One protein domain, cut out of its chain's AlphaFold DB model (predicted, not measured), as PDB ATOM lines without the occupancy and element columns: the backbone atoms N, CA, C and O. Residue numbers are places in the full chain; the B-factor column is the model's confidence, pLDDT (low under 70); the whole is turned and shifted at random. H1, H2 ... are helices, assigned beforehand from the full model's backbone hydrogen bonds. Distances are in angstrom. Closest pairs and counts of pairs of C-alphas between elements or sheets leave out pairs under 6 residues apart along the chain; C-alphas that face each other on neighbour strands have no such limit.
ATOM      1  N   GLU A  21      35.130 -42.415  84.620       96.62
ATOM      2  CA  GLU A  21      36.200 -43.069  83.872       96.62
ATOM      3  C   GLU A  21      36.736 -42.114  82.814       96.62
ATOM      4  O   GLU A  21      35.972 -41.437  82.125       96.62
ATOM      5  N   LEU A  22      38.057 -42.060  82.699       96.19
ATOM      6  CA  LEU A  22      38.764 -41.203  81.760       96.19
ATOM      7  C   LEU A  22      39.846 -42.008  81.058       96.19
ATOM      8  O   LEU A  22      40.501 -42.858  81.667       96.19
ATOM      9  N   ASP A  23      40.053 -41.691  79.785       96.88
ATOM     10  CA  ASP A  23      41.240 -42.138  79.071       96.88
ATOM     11  C   ASP A  23      42.513 -41.690  79.809       96.88
ATOM     12  O   ASP A  23      42.560 -40.599  80.392       96.88
ATOM     13  N   ALA A  24      43.545 -42.537  79.776       96.06
ATOM     14  CA  ALA A  24      44.803 -42.290  80.463       96.06
ATOM     15  C   ALA A  24      45.432 -40.943  80.094       96.06
ATOM     16  O   ALA A  24      45.846 -40.215  80.994       96.06
ATOM     17  N   ALA A  25      45.481 -40.593  78.806       96.50
ATOM     18  CA  ALA A  25      46.123 -39.362  78.361       96.50
ATOM     19  C   ALA A  25      45.359 -38.128  78.856       96.50
ATOM     20  O   ALA A  25      45.968 -37.182  79.356       96.50
ATOM     21  N   VAL A  26      44.026 -38.177  78.796       97.00
ATOM     22  CA  VAL A  26      43.157 -37.089  79.271       97.00
ATOM     23  C   VAL A  26      43.285 -36.899  80.783       97.00
ATOM     24  O   VAL A  26      43.426 -35.773  81.260       97.00
ATOM     25  N   ALA A  27      43.269 -37.993  81.549       97.56
ATOM     26  CA  ALA A  27      43.439 -37.938  82.997       97.56
ATOM     27  C   ALA A  27      44.820 -37.380  83.382       97.56
ATOM     28  O   ALA A  27      44.912 -36.513  84.252       97.56
ATOM     29  N   ASP A  28      45.882 -37.834  82.711       97.81
ATOM     30  CA  ASP A  28      47.257 -37.421  82.997       97.81
ATOM     31  C   ASP A  28      47.473 -35.924  82.679       97.81
ATOM     32  O   ASP A  28      48.067 -35.196  83.485       97.81
ATOM     33  N   GLU A  29      46.927 -35.425  81.565       98.25
ATOM     34  CA  GLU A  29      46.979 -34.003  81.204       98.25
ATOM     35  C   GLU A  29      46.217 -33.125  82.209       98.25
ATOM     36  O   GLU A  29      46.755 -32.127  82.709       98.25
ATOM     37  N   ALA A  30      44.990 -33.518  82.557       98.06
ATOM     38  CA  ALA A  30      44.158 -32.777  83.497       98.06
ATOM     39  C   ALA A  30      44.788 -32.737  84.900       98.06
ATOM     40  O   ALA A  30      44.863 -31.673  85.521       98.06
ATOM     41  N   VAL A  31      45.333 -33.862  85.377       98.50
ATOM     42  CA  VAL A  31      46.086 -33.922  86.639       98.50
ATOM     43  C   VAL A  31      47.302 -32.997  86.595       98.50
ATOM     44  O   VAL A  31      47.558 -32.276  87.562       98.50
ATOM     45  N   ALA A  32      48.051 -32.966  85.489       98.50
ATOM     46  CA  ALA A  32      49.194 -32.069  85.355       98.50
ATOM     47  C   ALA A  32      48.775 -30.586  85.412       98.50
ATOM     48  O   ALA A  32      49.444 -29.785  86.069       98.50
ATOM     49  N   GLY A  33      47.656 -30.223  84.776       98.56
ATOM     50  CA  GLY A  33      47.079 -28.877  84.844       98.56
ATOM     51  C   GLY A  33      46.635 -28.481  86.253       98.56
ATOM     52  O   GLY A  33      46.982 -27.397  86.734       98.56
ATOM     53  N   LEU A  34      45.936 -29.376  86.953       98.25
ATOM     54  CA  LEU A  34      45.487 -29.140  88.326       98.25
ATOM     55  C   LEU A  34      46.657 -29.004  89.303       98.25
ATOM     56  O   LEU A  34      46.609 -28.144  90.178       98.25
ATOM     57  N   ARG A  35      47.731 -29.786  89.137       98.56
ATOM     58  CA  ARG A  35      48.943 -29.662  89.969       98.56
ATOM     59  C   ARG A  35      49.617 -28.306  89.787       98.56
ATOM     60  O   ARG A  35      49.870 -27.637  90.778       98.56
ATOM     61  N   ARG A  36      49.801 -27.852  88.540       98.50
ATOM     62  CA  ARG A  36      50.329 -26.501  88.263       98.50
ATOM     63  C   ARG A  36      49.453 -25.411  88.881       98.50
ATOM     64  O   ARG A  36      49.963 -24.438  89.424       98.50
ATOM     65  N   THR A  37      48.136 -25.582  88.812       97.50
ATOM     66  CA  THR A  37      47.186 -24.636  89.411       97.50
ATOM     67  C   THR A  37      47.294 -24.632  90.935       97.50
ATOM     68  O   THR A  37      47.325 -23.563  91.539       97.50
ATOM     69  N   LEU A  38      47.407 -25.806  91.560       97.81
ATOM     70  CA  LEU A  38      47.599 -25.934  93.002       97.81
ATOM     71  C   LEU A  38      48.905 -25.273  93.455       97.81
ATOM     72  O   LEU A  38      48.887 -24.558  94.452       97.81
ATOM     73  N   ASP A  39      49.998 -25.440  92.710       97.88
ATOM     74  CA  ASP A  39      51.278 -24.787  93.015       97.88
ATOM     75  C   ASP A  39      51.132 -23.254  93.019       97.88
ATOM     76  O   ASP A  39      51.580 -22.587  93.954       97.88
ATOM     77  N   VAL A  40      50.423 -22.694  92.029       96.31
ATOM     78  CA  VAL A  40      50.104 -21.256  91.988       96.31
ATOM     79  C   VAL A  40      49.246 -20.844  93.187       96.31
ATOM     80  O   VAL A  40      49.537 -19.835  93.825       96.31
ATOM     81  N   VAL A  41      48.202 -21.606  93.521       96.19
ATOM     82  CA  VAL A  41      47.325 -21.303  94.666       96.19
ATOM     83  C   VAL A  41      48.111 -21.322  95.979       96.19
ATOM     84  O   VAL A  41      47.975 -20.401  96.784       96.19
ATOM     85  N   VAL A  42      48.964 -22.325  96.189       96.19
ATOM     86  CA  VAL A  42      49.804 -22.447  97.390       96.19
ATOM     87  C   VAL A  42      50.775 -21.274  97.506       96.19
ATOM     88  O   VAL A  42      50.934 -20.727  98.599       96.19
ATOM     89  N   GLU A  43      51.388 -20.847  96.402       94.75
ATOM     90  CA  GLU A  43      52.292 -19.696  96.415       94.75
ATOM     91  C   GLU A  43      51.556 -18.393  96.747       94.75
ATOM     92  O   GLU A  43      51.995 -17.621  97.600       94.75
ATOM     93  N   ARG A  44      50.371 -18.180  96.169       94.69
ATOM     94  CA  ARG A  44      49.530 -17.021  96.501       94.69
ATOM     95  C   ARG A  44      49.097 -17.026  97.970       94.69
ATOM     96  O   ARG A  44      49.168 -15.997  98.634       94.69
ATOM     97  N   MET A  45      48.732 -18.188  98.511       93.81
ATOM     98  CA  MET A  45      48.415 -18.341  99.936       93.81
ATOM     99  C   MET A  45      49.620 -18.030 100.835       93.81
ATOM    100  O   MET A  45      49.452 -17.454 101.910       93.81
ATOM    101  N   ARG A  46      50.844 -18.384 100.419       91.25
ATOM    102  CA  ARG A  46      52.070 -18.009 101.142       91.25
ATOM    103  C   ARG A  46      52.235 -16.487 101.178       91.25
ATOM    104  O   ARG A  46      52.507 -15.954 102.251       91.25
ATOM    105  N   ILE A  47      52.030 -15.808 100.047       91.06
ATOM    106  CA  ILE A  47      52.089 -14.341  99.958       91.06
ATOM    107  C   ILE A  47      51.076 -13.693 100.916       91.06
ATOM    108  O   ILE A  47      51.466 -12.830 101.704       91.06
ATOM    109  N   LEU A  48      49.814 -14.147 100.916       89.62
ATOM    110  CA  LEU A  48      48.782 -13.633 101.832       89.62
ATOM    111  C   LEU A  48      49.175 -13.793 103.298       89.62
ATOM    112  O   LEU A  48      49.123 -12.826 104.049       89.62
ATOM    113  N   ARG A  49      49.639 -14.980 103.704       87.88
ATOM    114  CA  ARG A  49      50.032 -15.237 105.100       87.88
ATOM    115  C   ARG A  49      51.161 -14.325 105.568       87.88
ATOM    116  O   ARG A  49      51.122 -13.835 106.693       87.88
ATOM    117  N   VAL A  50      52.168 -14.098 104.720       85.00
ATOM    118  CA  VAL A  50      53.267 -13.170 105.030       85.00
ATOM    119  C   VAL A  50      52.731 -11.746 105.184       85.00
ATOM    120  O   VAL A  50      53.094 -11.057 106.134       85.00
ATOM    121  N   TRP A  51      51.827 -11.326 104.296       84.06
ATOM    122  CA  TRP A  51      51.200 -10.005 104.348       84.06
ATOM    123  C   TRP A  51      50.300  -9.818 105.581       84.06
ATOM    124  O   TRP A  51      50.278  -8.754 106.198       84.06
ATOM    125  N   GLU A  52      49.556 -10.844 105.985       83.50
ATOM    126  CA  GLU A  52      48.683 -10.815 107.161       83.50
ATOM    127  C   GLU A  52      49.462 -10.851 108.483       83.50
ATOM    128  O   GLU A  52      49.035 -10.222 109.449       83.50
ATOM    129  N   GLY A  53      50.636 -11.493 108.507       78.50
ATOM    130  CA  GLY A  53      51.485 -11.710 109.686       78.50
ATOM    131  C   GLY A  53      52.157 -10.474 110.309       78.50
ATOM    132  O   GLY A  53      52.999 -10.624 111.191       78.50
ATOM    133  N   GLY A  54      51.804  -9.255 109.890       67.19
ATOM    134  CA  GLY A  54      52.100  -8.012 110.622       67.19
ATOM    135  C   GLY A  54      53.361  -7.247 110.207       67.19
ATOM    136  O   GLY A  54      53.392  -6.028 110.357       67.19
ATOM    137  N   ALA A  55      54.362  -7.892 109.604       64.81
ATOM    138  CA  ALA A  55      55.480  -7.192 108.968       64.81
ATOM    139  C   ALA A  55      55.117  -6.870 107.511       64.81
ATOM    140  O   ALA A  55      55.511  -7.586 106.594       64.81
ATOM    141  N   ARG A  56      54.315  -5.818 107.303       70.25
ATOM    142  CA  ARG A  56      53.944  -5.327 105.967       70.25
ATOM    143  C   ARG A  56      54.946  -4.259 105.522       70.25
ATOM    144  O   ARG A  56      54.752  -3.097 105.888       70.25
ATOM    145  N   PRO A  57      56.014  -4.596 104.773       69.75
ATOM    146  CA  PRO A  57      56.765  -3.564 104.068       69.75
ATOM    147  C   PRO A  57      55.798  -2.783 103.175       69.75
ATOM    148  O   PRO A  57      54.810  -3.347 102.683       69.75
ATOM    149  N   ALA A  58      56.046  -1.487 102.972       77.88
ATOM    150  CA  ALA A  58      55.247  -0.758 102.002       77.88
ATOM    151  C   ALA A  58      55.424  -1.444 100.641       77.88
ATOM    152  O   ALA A  58      56.527  -1.852 100.286       77.88
ATOM    153  N   VAL A  59      54.343  -1.587  99.869       80.75
ATOM    154  CA  VAL A  59      54.407  -2.236  98.545       80.75
ATOM    155  C   VAL A  59      55.470  -1.570  97.658       80.75
ATOM    156  O   VAL A  59      56.136  -2.245  96.881       80.75
ATOM    157  N   CYS A  60      55.674  -0.260  97.831       80.38
ATOM    158  CA  CYS A  60      56.687   0.538  97.141       80.38
ATOM    159  C   CYS A  60      58.140   0.143  97.462       80.38
ATOM    160  O   CYS A  60      59.025   0.459  96.672       80.38
ATOM    161  N   ASP A  61      58.381  -0.543  98.580       85.50
ATOM    162  CA  ASP A  61      59.714  -0.979  99.013       85.50
ATOM    163  C   ASP A  61      60.063  -2.388  98.498       85.50
ATOM    164  O   ASP A  61      61.179  -2.874  98.692       85.50
ATOM    165  N   LEU A  62      59.113  -3.074  97.853       83.44
ATOM    166  CA  LEU A  62      59.313  -4.414  97.312       83.44
ATOM    167  C   LEU A  62      59.924  -4.368  95.901       83.44
ATOM    168  O   LEU A  62      59.606  -3.478  95.110       83.44
ATOM    169  N   PRO A  63      60.742  -5.371  95.521       87.69
ATOM    170  CA  PRO A  63      61.149  -5.559  94.132       87.69
ATOM    171  C   PRO A  63      59.921  -5.582  93.203       87.69
ATOM    172  O   PRO A  63      58.940  -6.239  93.553       87.69
ATOM    173  N   PRO A  64      59.953  -4.960  92.007       81.94
ATOM    174  CA  PRO A  64      58.754  -4.758  91.185       81.94
ATOM    175  C   PRO A  64      57.943  -6.030  90.895       81.94
ATOM    176  O   PRO A  64      56.717  -6.016  90.976       81.94
ATOM    177  N   GLY A  65      58.616  -7.154  90.617       83.50
ATOM    178  CA  GLY A  65      57.940  -8.438  90.390       83.50
ATOM    179  C   GLY A  65      57.231  -8.984  91.635       83.50
ATOM    180  O   GLY A  65      56.154  -9.564  91.527       83.50
ATOM    181  N   LEU A  66      57.799  -8.754  92.821       84.19
ATOM    182  CA  LEU A  66      57.192  -9.144  94.092       84.19
ATOM    183  C   LEU A  66      56.065  -8.180  94.491       84.19
ATOM    184  O   LEU A  66      55.028  -8.628  94.968       84.19
ATOM    185  N   ALA A  67      56.240  -6.877  94.246       88.00
ATOM    186  CA  ALA A  67      55.218  -5.861  94.477       88.00
ATOM    187  C   ALA A  67      53.939  -6.169  93.685       88.00
ATOM    188  O   ALA A  67      52.852  -6.191  94.261       88.00
ATOM    189  N   GLN A  68      54.071  -6.483  92.390       89.56
ATOM    190  CA  GLN A  68      52.926  -6.846  91.554       89.56
ATOM    191  C   GLN A  68      52.240  -8.120  92.057       89.56
ATOM    192  O   GLN A  68      51.020  -8.142  92.186       89.56
ATOM    193  N   ALA A  69      53.010  -9.154  92.413       90.19
ATOM    194  CA  ALA A  69      52.451 -10.400  92.932       90.19
ATOM    195  C   ALA A  69      51.663 -10.188  94.237       90.19
ATOM    196  O   ALA A  69      50.589 -10.764  94.403       90.19
ATOM    197  N   VAL A  70      52.160  -9.342  95.146       90.88
ATOM    198  CA  VAL A  70      51.442  -8.970  96.375       90.88
ATOM    199  C   VAL A  70      50.141  -8.241  96.047       90.88
ATOM    200  O   VAL A  70      49.098  -8.614  96.578       90.88
ATOM    201  N   VAL A  71      50.181  -7.243  95.157       91.38
ATOM    202  CA  VAL A  71      48.986  -6.487  94.746       91.38
ATOM    203  C   VAL A  71      47.941  -7.409  94.129       91.38
ATOM    204  O   VAL A  71      46.797  -7.399  94.578       91.38
ATOM    205  N   ASP A  72      48.329  -8.236  93.159       93.12
ATOM    206  CA  ASP A  72      47.416  -9.148  92.464       93.12
ATOM    207  C   ASP A  72      46.719 -10.095  93.442       93.12
ATOM    208  O   ASP A  72      45.514 -10.329  93.357       93.12
ATOM    209  N   VAL A  73      47.481 -10.636  94.390       94.38
ATOM    210  CA  VAL A  73      46.983 -11.603  95.365       94.38
ATOM    211  C   VAL A  73      46.064 -10.949  96.393       94.38
ATOM    212  O   VAL A  73      44.970 -11.456  96.631       94.38
ATOM    213  N   VAL A  74      46.471  -9.816  96.970       91.38
ATOM    214  CA  VAL A  74      45.648  -9.083  97.944       91.38
ATOM    215  C   VAL A  74      44.362  -8.581  97.287       91.38
ATOM    216  O   VAL A  74      43.294  -8.661  97.890       91.38
ATOM    217  N   PHE A  75      44.430  -8.110  96.039       92.06
ATOM    218  CA  PHE A  75      43.254  -7.642  95.311       92.06
ATOM    219  C   PHE A  75      42.302  -8.789  94.951       92.06
ATOM    220  O   PHE A  75      41.092  -8.669  95.140       92.06
ATOM    221  N   ALA A  76      42.827  -9.931  94.492       90.56
ATOM    222  CA  ALA A  76      42.015 -11.121  94.238       90.56
ATOM    223  C   ALA A  76      41.291 -11.608  95.505       90.56
ATOM    224  O   ALA A  76      40.115 -11.971  95.440       90.56
ATOM    225  N   GLU A  77      41.963 -11.569  96.658       91.19
ATOM    226  CA  GLU A  77      41.368 -11.930  97.947       91.19
ATOM    227  C   GLU A  77      40.268 -10.942  98.376       91.19
ATOM    228  O   GLU A  77      39.254 -11.353  98.925       91.19
ATOM    229  N   GLN A  78      40.398  -9.650  98.061       90.12
ATOM    230  CA  GLN A  78      39.335  -8.667  98.317       90.12
ATOM    231  C   GLN A  78      38.104  -8.859  97.419       90.12
ATOM    232  O   GLN A  78      36.980  -8.639  97.872       90.12
ATOM    233  N   LEU A  79      38.297  -9.255  96.157       92.50
ATOM    234  CA  LEU A  79      37.197  -9.495  95.217       92.50
ATOM    235  C   LEU A  79      36.451 -10.802  95.505       92.50
ATOM    236  O   LEU A  79      35.231 -10.862  95.355       92.50
ATOM    237  N   THR A  80      37.177 -11.852  95.891       89.75
ATOM    238  CA  THR A  80      36.610 -13.173  96.193       89.75
ATOM    239  C   THR A  80      37.211 -13.749  97.478       89.75
ATOM    240  O   THR A  80      38.041 -14.662  97.401       89.75
ATOM    241  N   PRO A  81      36.794 -13.248  98.655       90.62
ATOM    242  CA  PRO A  81      37.353 -13.678  99.931       90.62
ATOM    243  C   PRO A  81      37.228 -15.186 100.151       90.62
ATOM    244  O   PRO A  81      36.194 -15.790  99.857       90.62
ATOM    245  N   GLY A  82      38.290 -15.806 100.656       91.44
ATOM    246  CA  GLY A  82      38.372 -17.230 100.966       91.44
ATOM    247  C   GLY A  82      38.471 -18.150  99.747       91.44
ATOM    248  O   GLY A  82      38.625 -19.362  99.915       91.44
ATOM    249  N   ARG A  83      38.414 -17.630  98.512       92.50
ATOM    250  CA  ARG A  83      38.400 -18.471  97.302       92.50
ATOM    251  C   ARG A  83      39.726 -19.196  97.078       92.50
ATOM    252  O   ARG A  83      39.708 -20.345  96.644       92.50
ATOM    253  N   LEU A  84      40.860 -18.566  97.398       93.50
ATOM    254  CA  LEU A  84      42.176 -19.214  97.319       93.50
ATOM    255  C   LEU A  84      42.305 -20.349  98.337       93.50
ATOM    256  O   LEU A  84      42.779 -21.434  97.997       93.50
ATOM    257  N   GLU A  85      41.835 -20.130  99.564       93.50
ATOM    258  CA  GLU A  85      41.844 -21.162 100.595       93.50
ATOM    259  C   GLU A  85      40.927 -22.331 100.218       93.50
ATOM    260  O   GLU A  85      41.319 -23.494 100.324       93.50
ATOM    261  N   HIS A  86      39.727 -22.034  99.719       94.56
ATOM    262  CA  HIS A  86      38.788 -23.048  99.260       94.56
ATOM    263  C   HIS A  86      39.369 -23.855  98.084       94.56
ATOM    264  O   HIS A  86      39.372 -25.085  98.126       94.56
ATOM    265  N   ALA A  87      39.965 -23.193  97.087       95.25
ATOM    266  CA  ALA A  87      40.651 -23.861  95.980       95.25
ATOM    267  C   ALA A  87      41.785 -24.780  96.469       95.25
ATOM    268  O   ALA A  87      41.930 -25.897  95.972       95.25
ATOM    269  N   ALA A  88      42.563 -24.351  97.467       95.75
ATOM    270  CA  ALA A  88      43.646 -25.156  98.034       95.75
ATOM    271  C   ALA A  88      43.143 -26.462  98.676       95.75
ATOM    272  O   ALA A  88      43.864 -27.460  98.672       95.75
ATOM    273  N   ARG A  89      41.915 -26.472  99.210       96.00
ATOM    274  CA  ARG A  89      41.273 -27.673  99.773       96.00
ATOM    275  C   ARG A  89      40.654 -28.571  98.699       96.00
ATOM    276  O   ARG A  89      40.636 -29.787  98.865       96.00
ATOM    277  N   GLU A  90      40.167 -27.988  97.608       97.44
ATOM    278  CA  GLU A  90      39.393 -28.695  96.580       97.44
ATOM    279  C   GLU A  90      40.248 -29.280  95.455       97.44
ATOM    280  O   GLU A  90      40.029 -30.418  95.041       97.44
ATOM    281  N   LEU A  91      41.269 -28.557  94.982       97.75
ATOM    282  CA  LEU A  91      42.161 -29.027  93.912       97.75
ATOM    283  C   LEU A  91      42.778 -30.414  94.190       97.75
ATOM    284  O   LEU A  91      42.798 -31.233  93.266       97.75
ATOM    285  N   PRO A  92      43.215 -30.750  95.424       98.50
ATOM    286  CA  PRO A  92      43.668 -32.104  95.745       98.50
ATOM    287  C   PRO A  92      42.606 -33.188  95.524       98.50
ATOM    288  O   PRO A  92      42.947 -34.277  95.062       98.50
ATOM    289  N   LYS A  93      41.327 -32.898  95.800       98.38
ATOM    290  CA  LYS A  93      40.222 -33.852  95.613       98.38
ATOM    291  C   LYS A  93      40.017 -34.165  94.137       98.38
ATOM    292  O   LYS A  93      39.891 -35.330  93.772       98.38
ATOM    293  N   TYR A  94      40.064 -33.145  93.280       98.31
ATOM    294  CA  TYR A  94      40.012 -33.348  91.833       98.31
ATOM    295  C   TYR A  94      41.206 -34.149  91.324       98.31
ATOM    296  O   TYR A  94      41.019 -35.096  90.568       98.31
ATOM    297  N   ILE A  95      42.425 -33.814  91.756       98.56
ATOM    298  CA  ILE A  95      43.632 -34.556  91.366       98.56
ATOM    299  C   ILE A  95      43.477 -36.043  91.697       98.56
ATOM    300  O   ILE A  95      43.780 -36.892  90.860       98.56
ATOM    301  N   GLU A  96      42.990 -36.357  92.895       98.56
ATOM    302  CA  GLU A  96      42.798 -37.739  93.316       98.56
ATOM    303  C   GLU A  96      41.667 -38.432  92.551       98.56
ATOM    304  O   GLU A  96      41.846 -39.542  92.053       98.56
ATOM    305  N   ALA A  97      40.535 -37.754  92.361       98.56
ATOM    306  CA  ALA A  97      39.421 -38.275  91.579       98.56
ATOM    307  C   ALA A  97      39.842 -38.654  90.150       98.56
ATOM    308  O   ALA A  97      39.514 -39.739  89.674       98.56
ATOM    309  N   LEU A  98      40.608 -37.793  89.473       98.31
ATOM    310  CA  LEU A  98      41.060 -38.053  88.104       98.31
ATOM    311  C   LEU A  98      42.098 -39.181  88.040       98.31
ATOM    312  O   LEU A  98      42.092 -39.957  87.087       98.31
ATOM    313  N   ARG A  99      42.948 -39.328  89.066       97.75
ATOM    314  CA  ARG A  99      43.860 -40.479  89.182       97.75
ATOM    315  C   ARG A  99      43.110 -41.795  89.343       97.75
ATOM    316  O   ARG A  99      43.489 -42.772  88.708       97.75
ATOM    317  N   LEU A 100      42.057 -41.818  90.158       98.00
ATOM    318  CA  LEU A 100      41.213 -43.001  90.352       98.00
ATOM    319  C   LEU A 100      40.399 -43.341  89.095       98.00
ATOM    320  O   LEU A 100      40.245 -44.513  88.758       98.00
TER     321      LEU A 100
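This is residues 21 to 100 of the 106 residues of an uncharacterized protein of Micromonospora haikouensis (UniProt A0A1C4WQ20). A long helix, H1, has H3 side by side with it, running back the opposite way, while H2 crosses H1 near its last residues, making a rod with a crosspiece. The printed part has 80 residues with three named helices, H1, H2, H3, and no named strand: all helix. It is loose, with a radius of gyration of the C-alphas of 15.8 A, and spans 50 by 22 by 19 A.

Find C-alpha 24 at (44.803, -42.290, 80.463); from there H1, residues 24 to 52, runs 41.5 A. H2, residues 64 to 79, runs 22.4 A. H3, residues 83 to 100, runs 25.7 A to C-alpha 100 at (41.213, -43.001, 90.352), with a kink of 30 degrees near residue 90.

H1 and H3 touch, closest at the C-alphas of Val 31 and Ile 95, 5.4 A, at a shallow tilt of 23 degrees, opposite ways. H1, with residues 44 to 48 alone, touches residues 70 to 74 of H2, about perpendicular at 84 degrees; the C-alphas of Arg 44 and Val 73 are closest, 6.1 A. H2 and H3 are close but not clearly touching, the C-alphas of Glu 77 and Arg 83 closest at 7.2 A. Every O i to N i+4 pair is within hydrogen-bond range in H1 and H2, 12 of 14 in H3.

The C-alphas farthest apart, Glu 21 and Asp 61, are 50.5 A apart. The printed part has no cut; H1 to H2 is a long link. Residues 54, 55 and 57 have pLDDT under 70.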